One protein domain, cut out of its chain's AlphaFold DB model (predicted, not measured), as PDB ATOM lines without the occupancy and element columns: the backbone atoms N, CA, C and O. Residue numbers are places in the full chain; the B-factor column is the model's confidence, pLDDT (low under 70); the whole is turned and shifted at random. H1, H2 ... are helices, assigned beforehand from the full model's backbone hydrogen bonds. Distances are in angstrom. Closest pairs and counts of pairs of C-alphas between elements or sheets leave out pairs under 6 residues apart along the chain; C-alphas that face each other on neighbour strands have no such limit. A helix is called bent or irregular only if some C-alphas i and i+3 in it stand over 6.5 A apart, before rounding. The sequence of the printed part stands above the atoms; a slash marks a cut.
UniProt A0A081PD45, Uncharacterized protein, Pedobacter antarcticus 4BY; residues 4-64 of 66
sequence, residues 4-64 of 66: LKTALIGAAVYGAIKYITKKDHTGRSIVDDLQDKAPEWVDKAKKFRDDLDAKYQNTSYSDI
ATOM      1  N   LEU A   4     -49.049  50.314 -31.182       84.38
ATOM      2  CA  LEU A   4     -48.938  50.496 -29.728       84.38
ATOM      3  C   LEU A   4     -47.558  50.097 -29.193       84.38
ATOM      4  O   LEU A   4     -47.022  50.790 -28.339       84.38
ATOM      5  N   LYS A   5     -46.953  49.020 -29.714       79.88
ATOM      6  CA  LYS A   5     -45.611  48.572 -29.304       79.88
ATOM      7  C   LYS A   5     -44.552  49.573 -29.758       79.88
ATOM      8  O   LYS A   5     -43.670  49.913 -28.978       79.88
ATOM      9  N   THR A   6     -44.669  50.087 -30.982       87.12
ATOM     10  CA  THR A   6     -43.770  51.124 -31.502       87.12
ATOM     11  C   THR A   6     -43.928  52.439 -30.742       87.12
ATOM     12  O   THR A   6     -42.927  53.075 -30.434       87.12
ATOM     13  N   ALA A   7     -45.156  52.820 -30.378       90.19
ATOM     14  CA  ALA A   7     -45.425  54.006 -29.570       90.19
ATOM     15  C   ALA A   7     -44.893  53.867 -28.136       90.19
ATOM     16  O   ALA A   7     -44.316  54.815 -27.615       90.19
ATOM     17  N   LEU A   8     -45.014  52.686 -27.518       90.38
ATOM     18  CA  LEU A   8     -44.439  52.402 -26.197       90.38
ATOM     19  C   LEU A   8     -42.911  52.478 -26.221       90.38
ATOM     20  O   LEU A   8     -42.315  53.120 -25.360       90.38
ATOM     21  N   ILE A   9     -42.280  51.872 -27.233       87.94
ATOM     22  CA  ILE A   9     -40.827  51.957 -27.432       87.94
ATOM     23  C   ILE A   9     -40.421  53.412 -27.689       87.94
ATOM     24  O   ILE A   9     -39.486  53.898 -27.063       87.94
ATOM     25  N   GLY A  10     -41.151  54.136 -28.540       88.75
ATOM     26  CA  GLY A  10     -40.908  55.552 -28.816       88.75
ATOM     27  C   GLY A  10     -41.030  56.429 -27.569       88.75
ATOM     28  O   GLY A  10     -40.173  57.273 -27.334       88.75
ATOM     29  N   ALA A  11     -42.036  56.191 -26.724       91.94
ATOM     30  CA  ALA A  11     -42.222  56.900 -25.462       91.94
ATOM     31  C   ALA A  11     -41.119  56.572 -24.446       91.94
ATOM     32  O   ALA A  11     -40.624  57.476 -23.775       91.94
ATOM     33  N   ALA A  12     -40.696  55.309 -24.355       88.69
ATOM     34  CA  ALA A  12     -39.602  54.893 -23.482       88.69
ATOM     35  C   ALA A  12     -38.262  55.499 -23.925       88.69
ATOM     36  O   ALA A  12     -37.537  56.049 -23.098       88.69
ATOM     37  N   VAL A  13     -37.965  55.474 -25.229       85.50
ATOM     38  CA  VAL A  13     -36.770  56.105 -25.811       85.50
ATOM     39  C   VAL A  13     -36.813  57.619 -25.607       85.50
ATOM     40  O   VAL A  13     -35.833  58.197 -25.150       85.50
ATOM     41  N   TYR A  14     -37.952  58.267 -25.858       83.69
ATOM     42  CA  TYR A  14     -38.119  59.702 -25.624       83.69
ATOM     43  C   TYR A  14     -37.978  60.066 -24.143       83.69
ATOM     44  O   TYR A  14     -37.350  61.068 -23.821       83.69
ATOM     45  N   GLY A  15     -38.514  59.251 -23.232       83.44
ATOM     46  CA  GLY A  15     -38.361  59.419 -21.788       83.44
ATOM     47  C   GLY A  15     -36.913  59.252 -21.333       83.44
ATOM     48  O   GLY A  15     -36.416  60.089 -20.583       83.44
ATOM     49  N   ALA A  16     -36.219  58.230 -21.842       76.94
ATOM     50  CA  ALA A  16     -34.806  57.990 -21.570       76.94
ATOM     51  C   ALA A  16     -33.948  59.148 -22.080       76.94
ATOM     52  O   ALA A  16     -33.209  59.727 -21.290       76.94
ATOM     53  N   ILE A  17     -34.120  59.557 -23.346       71.06
ATOM     54  CA  ILE A  17     -33.445  60.721 -23.936       71.06
ATOM     55  C   ILE A  17     -33.771  61.975 -23.126       71.06
ATOM     56  O   ILE A  17     -32.870  62.687 -22.705       71.06
ATOM     57  N   LYS A  18     -35.036  62.251 -22.825       71.06
ATOM     58  CA  LYS A  18     -35.422  63.433 -22.045       71.06
ATOM     59  C   LYS A  18     -34.814  63.435 -20.641       71.06
ATOM     60  O   LYS A  18     -34.540  64.515 -20.133       71.06
ATOM     61  N   TYR A  19     -34.608  62.272 -20.024       65.12
ATOM     62  CA  TYR A  19     -34.012  62.148 -18.693       65.12
ATOM     63  C   TYR A  19     -32.486  62.285 -18.726       65.12
ATOM     64  O   TYR A  19     -31.947  63.088 -17.974       65.12
ATOM     65  N   ILE A  20     -31.800  61.599 -19.648       66.94
ATOM     66  CA  ILE A  20     -30.337  61.711 -19.816       66.94
ATOM     67  C   ILE A  20     -29.913  63.079 -20.371       66.94
ATOM     68  O   ILE A  20     -28.848  63.578 -20.032       66.94
ATOM     69  N   THR A  21     -30.751  63.712 -21.200       61.97
ATOM     70  CA  THR A  21     -30.495  65.052 -21.766       61.97
ATOM     71  C   THR A  21     -30.986  66.166 -20.840       61.97
ATOM     72  O   THR A  21     -30.742  67.343 -21.116       61.97
ATOM     73  N   LYS A  22     -31.675  65.843 -19.729       52.28
ATOM     74  CA  LYS A  22     -31.967  66.821 -18.677       52.28
ATOM     75  C   LYS A  22     -30.632  67.161 -18.024       52.28
ATOM     76  O   LYS A  22     -30.169  66.445 -17.149       52.28
ATOM     77  N   LYS A  23     -29.998  68.211 -18.552       52.31
ATOM     78  CA  LYS A  23     -28.705  68.757 -18.133       52.31
ATOM     79  C   LYS A  23     -28.579  68.728 -16.614       52.31
ATOM     80  O   LYS A  23     -29.167  69.564 -15.930       52.31
ATOM     81  N   ASP A  24     -27.774  67.802 -16.123       47.34
ATOM     82  CA  ASP A  24     -27.077  67.998 -14.866       47.34
ATOM     83  C   ASP A  24     -25.953  69.027 -15.096       47.34
ATOM     84  O   ASP A  24     -25.466  69.201 -16.221       47.34
ATOM     85  N   HIS A  25     -25.590  69.768 -14.054       49.84
ATOM     86  CA  HIS A  25     -24.839  71.033 -14.085       49.84
ATOM     87  C   HIS A  25     -23.375  70.946 -14.574       49.84
ATOM     88  O   HIS A  25     -22.617  71.900 -14.405       49.84
ATOM     89  N   THR A  26     -22.941  69.840 -15.178       52.34
ATOM     90  CA  THR A  26     -21.515  69.470 -15.144       52.34
ATOM     91  C   THR A  26     -20.787  69.553 -16.479       52.34
ATOM     92  O   THR A  26     -19.570  69.462 -16.479       52.34
ATOM     93  N   GLY A  27     -21.460  69.779 -17.613       57.22
ATOM     94  CA  GLY A  27     -20.833  70.271 -18.857       57.22
ATOM     95  C   GLY A  27     -19.647  69.493 -19.476       57.22
ATOM     96  O   GLY A  27     -19.213  69.889 -20.553       57.22
ATOM     97  N   ARG A  28     -19.127  68.419 -18.868       58.31
ATOM     98  CA  ARG A  28     -18.081  67.510 -19.366       58.31
ATOM     99  C   ARG A  28     -18.167  66.138 -18.671       58.31
ATOM    100  O   ARG A  28     -18.618  66.040 -17.533       58.31
ATOM    101  N   SER A  29     -17.682  65.122 -19.387       50.78
ATOM    102  CA  SER A  29     -17.320  63.746 -18.994       50.78
ATOM    103  C   SER A  29     -18.316  62.593 -19.158       50.78
ATOM    104  O   SER A  29     -17.899  61.605 -19.731       50.78
ATOM    105  N   ILE A  30     -19.605  62.641 -18.791       55.00
ATOM    106  CA  ILE A  30     -20.407  61.383 -18.836       55.00
ATOM    107  C   ILE A  30     -20.753  60.938 -20.269       55.00
ATOM    108  O   ILE A  30     -20.802  59.746 -20.545       55.00
ATOM    109  N   VAL A  31     -20.986  61.883 -21.187       55.06
ATOM    110  CA  VAL A  31     -21.321  61.577 -22.592       55.06
ATOM    111  C   VAL A  31     -20.079  61.161 -23.382       55.06
ATOM    112  O   VAL A  31     -20.158  60.216 -24.155       55.06
ATOM    113  N   ASP A  32     -18.935  61.805 -23.124       57.00
ATOM    114  CA  ASP A  32     -17.625  61.407 -23.656       57.00
ATOM    115  C   ASP A  32     -17.201  60.035 -23.113       57.00
ATOM    116  O   ASP A  32     -16.859  59.169 -23.901       57.00
ATOM    117  N   ASP A  33     -17.346  59.761 -21.809       61.75
ATOM    118  CA  ASP A  33     -17.076  58.436 -21.226       61.75
ATOM    119  C   ASP A  33     -18.029  57.353 -21.765       61.75
ATOM    120  O   ASP A  33     -17.637  56.193 -21.895       61.75
ATOM    121  N   LEU A  34     -19.285  57.697 -22.084       61.31
ATOM    122  CA  LEU A  34     -20.220  56.787 -22.760       61.31
ATOM    123  C   LEU A  34     -19.858  56.574 -24.227       61.31
ATOM    124  O   LEU A  34     -20.147  55.504 -24.748       61.31
ATOM    125  N   GLN A  35     -19.270  57.571 -24.884       65.31
ATOM    126  CA  GLN A  35     -18.841  57.506 -26.276       65.31
ATOM    127  C   GLN A  35     -17.511  56.748 -26.420       65.31
ATOM    128  O   GLN A  35     -17.403  55.904 -27.305       65.31
ATOM    129  N   ASP A  36     -16.556  56.952 -25.511       64.56
ATOM    130  CA  ASP A  36     -15.310  56.181 -25.413       64.56
ATOM    131  C   ASP A  36     -15.579  54.732 -24.994       64.56
ATOM    132  O   ASP A  36     -14.985  53.797 -25.531       64.56
ATOM    133  N   LYS A  37     -16.534  54.507 -24.081       64.62
ATOM    134  CA  LYS A  37     -16.970  53.149 -23.727       64.62
ATOM    135  C   LYS A  37     -17.997  52.582 -24.696       64.62
ATOM    136  O   LYS A  37     -18.241  51.385 -24.631       64.62
ATOM    137  N   ALA A  38     -18.584  53.365 -25.603       67.56
ATOM    138  CA  ALA A  38     -19.612  52.911 -26.545       67.56
ATOM    139  C   ALA A  38     -19.310  51.552 -27.196       67.56
ATOM    140  O   ALA A  38     -20.212  50.709 -27.186       67.56
ATOM    141  N   PRO A  39     -18.085  51.272 -27.694       73.06
ATOM    142  CA  PRO A  39     -17.754  49.942 -28.206       73.06
ATOM    143  C   PRO A  39     -17.969  48.821 -27.175       73.06
ATOM    144  O   PRO A  39     -18.587  47.814 -27.509       73.06
ATOM    145  N   GLU A  40     -17.590  49.006 -25.905       76.31
ATOM    146  CA  GLU A  40     -17.851  48.018 -24.846       76.31
ATOM    147  C   GLU A  40     -19.348  47.818 -24.571       76.31
ATOM    148  O   GLU A  40     -19.779  46.707 -24.250       76.31
ATOM    149  N   TRP A  41     -20.160  48.875 -24.660       72.25
ATOM    150  CA  TRP A  41     -21.611  48.765 -24.465       72.25
ATOM    151  C   TRP A  41     -22.267  48.032 -25.633       72.25
ATOM    152  O   TRP A  41     -23.167  47.220 -25.413       72.25
ATOM    153  N   VAL A  42     -21.788  48.266 -26.857       79.19
ATOM    154  CA  VAL A  42     -22.207  47.528 -28.052       79.19
ATOM    155  C   VAL A  42     -21.810  46.056 -27.939       79.19
ATOM    156  O   VAL A  42     -22.655  45.191 -28.171       79.19
ATOM    157  N   ASP A  43     -20.584  45.749 -27.510       82.25
ATOM    158  CA  ASP A  43     -20.126  44.369 -27.310       82.25
ATOM    159  C   ASP A  43     -20.905  43.648 -26.204       82.25
ATOM    160  O   ASP A  43     -21.307  42.493 -26.376       82.25
ATOM    161  N   LYS A  44     -21.186  44.321 -25.080       81.50
ATOM    162  CA  LYS A  44     -22.038  43.768 -24.014       81.50
ATOM    163  C   LYS A  44     -23.461  43.529 -24.502       81.50
ATOM    164  O   LYS A  44     -24.007  42.461 -24.242       81.50
ATOM    165  N   ALA A  45     -24.047  44.481 -25.226       82.44
ATOM    166  CA  ALA A  45     -25.383  44.326 -25.797       82.44
ATOM    167  C   ALA A  45     -25.437  43.167 -26.801       82.44
ATOM    168  O   ALA A  45     -26.396  42.396 -26.797       82.44
ATOM    169  N   LYS A  46     -24.393  43.009 -27.623       84.25
ATOM    170  CA  LYS A  46     -24.278  41.919 -28.593       84.25
ATOM    171  C   LYS A  46     -24.168  40.562 -27.903       84.25
ATOM    172  O   LYS A  46     -24.975  39.695 -28.202       84.25
ATOM    173  N   LYS A  47     -23.285  40.417 -26.908       87.75
ATOM    174  CA  LYS A  47     -23.188  39.192 -26.092       87.75
ATOM    175  C   LYS A  47     -24.494  38.854 -25.383       87.75
ATOM    176  O   LYS A  47     -24.889  37.699 -25.363       87.75
ATOM    177  N   PHE A  48     -25.176  39.852 -24.824       83.75
ATOM    178  CA  PHE A  48     -26.456  39.632 -24.150       83.75
ATOM    179  C   PHE A  48     -27.538  39.179 -25.134       83.75
ATOM    180  O   PHE A  48     -28.351  38.318 -24.808       83.75
ATOM    181  N   ARG A  49     -27.537  39.733 -26.353       84.44
ATOM    182  CA  ARG A  49     -28.431  39.294 -27.423       84.44
ATOM    183  C   ARG A  49     -28.102  37.880 -27.884       84.44
ATOM    184  O   ARG A  49     -29.023  37.083 -27.972       84.44
ATOM    185  N   ASP A  50     -26.827  37.566 -28.094       86.50
ATOM    186  CA  ASP A  50     -26.374  36.228 -28.477       86.50
ATOM    187  C   ASP A  50     -26.729  35.187 -27.399       86.50
ATOM    188  O   ASP A  50     -27.182  34.103 -27.742       86.50
ATOM    189  N   ASP A  51     -26.624  35.519 -26.106       85.38
ATOM    190  CA  ASP A  51     -27.052  34.650 -24.995       85.38
ATOM    191  C   ASP A  51     -28.574  34.437 -24.968       85.38
ATOM    192  O   ASP A  51     -29.053  33.331 -24.700       85.38
ATOM    193  N   LEU A  52     -29.353  35.492 -25.225       84.56
ATOM    194  CA  LEU A  52     -30.811  35.400 -25.309       84.56
ATOM    195  C   LEU A  52     -31.246  34.586 -26.527       84.56
ATOM    196  O   LEU A  52     -32.094  33.709 -26.381       84.56
ATOM    197  N   ASP A  53     -30.648  34.837 -27.691       83.94
ATOM    198  CA  ASP A  53     -30.881  34.076 -28.917       83.94
ATOM    199  C   ASP A  53     -30.447  32.614 -28.713       83.94
ATOM    200  O   ASP A  53     -31.216  31.711 -29.024       83.94
ATOM    201  N   ALA A  54     -29.292  32.344 -28.098       83.75
ATOM    202  CA  ALA A  54     -28.827  30.989 -27.798       83.75
ATOM    203  C   ALA A  54     -29.756  30.245 -26.828       83.75
ATOM    204  O   ALA A  54     -30.012  29.053 -27.023       83.75
ATOM    205  N   LYS A  55     -30.292  30.927 -25.805       77.50
ATOM    206  CA  LYS A  55     -31.313  30.360 -24.910       77.50
ATOM    207  C   LYS A  55     -32.623  30.109 -25.644       77.50
ATOM    208  O   LYS A  55     -33.184  29.034 -25.489       77.50
ATOM    209  N   TYR A  56     -33.082  31.046 -26.470       73.25
ATOM    210  CA  TYR A  56     -34.322  30.907 -27.234       73.25
ATOM    211  C   TYR A  56     -34.232  29.773 -28.263       73.25
ATOM    212  O   TYR A  56     -35.150  28.964 -28.384       73.25
ATOM    213  N   GLN A  57     -33.094  29.662 -28.951       69.56
ATOM    214  CA  GLN A  57     -32.786  28.563 -29.864       69.56
ATOM    215  C   GLN A  57     -32.701  27.229 -29.120       69.56
ATOM    216  O   GLN A  57     -33.240  26.246 -29.610       69.56
ATOM    217  N   ASN A  58     -32.098  27.184 -27.924       65.38
ATOM    218  CA  ASN A  58     -32.058  25.962 -27.111       65.38
ATOM    219  C   ASN A  58     -33.437  25.547 -26.593       65.38
ATOM    220  O   ASN A  58     -33.763  24.368 -26.681       65.38
ATOM    221  N   THR A  59     -34.254  26.484 -26.103       62.59
ATOM    222  CA  THR A  59     -35.640  26.198 -25.702       62.59
ATOM    223  C   THR A  59     -36.431  25.668 -26.898       62.59
ATOM    224  O   THR A  59     -37.048  24.612 -26.807       62.59
ATOM    225  N   SER A  60     -36.292  26.305 -28.065       56.00
ATOM    226  CA  SER A  60     -36.903  25.809 -29.298       56.00
ATOM    227  C   SER A  60     -36.367  24.431 -29.712       56.00
ATOM    228  O   SER A  60     -37.126  23.639 -30.248       56.00
ATOM    229  N   TYR A  61     -35.097  24.101 -29.458       54.66
ATOM    230  CA  TYR A  61     -34.531  22.781 -29.769       54.66
ATOM    231  C   TYR A  61     -35.010  21.684 -28.805       54.66
ATOM    232  O   TYR A  61     -35.155  20.533 -29.220       54.66
ATOM    233  N   SER A  62     -35.269  22.018 -27.535       56.81
ATOM    234  CA  SER A  62     -35.826  21.082 -26.549       56.81
ATOM    235  C   SER A  62     -37.317  20.798 -26.747       56.81
ATOM    236  O   SER A  62     -37.762  19.723 -26.362       56.81
ATOM    237  N   ASP A  63     -38.062  21.705 -27.387       55.47
ATOM    238  CA  ASP A  63     -39.489  21.525 -27.697       55.47
ATOM    239  C   ASP A  63     -39.747  20.804 -29.046       55.47
ATOM    240  O   ASP A  63     -40.873  20.395 -29.319       55.47
ATOM    241  N   ILE A  64     -38.725  20.624 -29.903       55.53
ATOM    242  CA  ILE A  64     -38.847  19.970 -31.231       55.53
ATOM    243  C   ILE A  64     -38.350  18.505 -31.216       55.53
ATOM    244  O   ILE A  64     -38.489  17.789 -32.211       55.53
TER     245      ILE A  64
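Overview. This is residues 4 to 64 of the 66 residues of an uncharacterized protein of Pedobacter antarcticus 4BY (UniProt A0A081PD45). This is an open, flat U of helices with an empty gap between its two arms: the long helix H3 makes one arm, H1 makes the other, and the loop after H1 together with the short helix H2 makes the bend. H1 runs out to the bend and H3 runs back from it, but the two arms do not pack on each other. The printed part has 61 residues with three named helices, in the order H1, H2, H3, and no named strand; the class is all helix. The whole is extended, with a radius of gyration of the C-alphas of 17.3 A, and spans 55 by 31 by 11 A.

Arrangement. Begin with the longest helix, H3, residues 38 to 63, and look for a partner along it: it touches no helix. Just before it in the chain stands H2, residues 30 to 36, and Lys 37 is the one residue between them, a tight link. H2 and H3 meet only through their link, and they are near each other, with 5 pairs of C-alphas within 10 A. H1, residues 4 to 20, is apart from H3. H1 is apart from H2 too, and the 9 residues between them make a short link. In H1, H2 and H3, every backbone O of residue i and N of residue i+4 are within hydrogen-bond range.

Along the chain. Find C-alpha 38 at (-19.612, 52.911, -26.545); from there H3 runs 37.2 A to C-alpha 63 at (-39.489, 21.525, -27.697), with x and y both falling. Now go to C-alpha 4 at (-48.938, 50.496, -29.728), where H1 begins; it runs 23.9 A to C-alpha 20 at (-30.337, 61.711, -19.816), with x and y both rising. Between these two helices lies H2, 9.8 A from C-alpha 30 to C-alpha 36. None of the helices is bent or irregular.

Size, cuts and confidence. The two C-alphas farthest apart are those of His 25, in the link from H1 to H2, and Ile 64, the last printed residue, at 55.7 A. The C-alphas of Leu 4 and Ile 64, the first and last printed, are 32.2 A apart. Residues 4 to 19, 22 to 29 and 32 to 64 stand free. The printed part has no cut, and neither link is long. In the B-factor column you will find a mean pLDDT of 71.6 for the printed part; 28 residues are under 70, namely 19 to 38 and 57 to 64. H2 has a mean of 60, against 82 for H1 and 75 for H3.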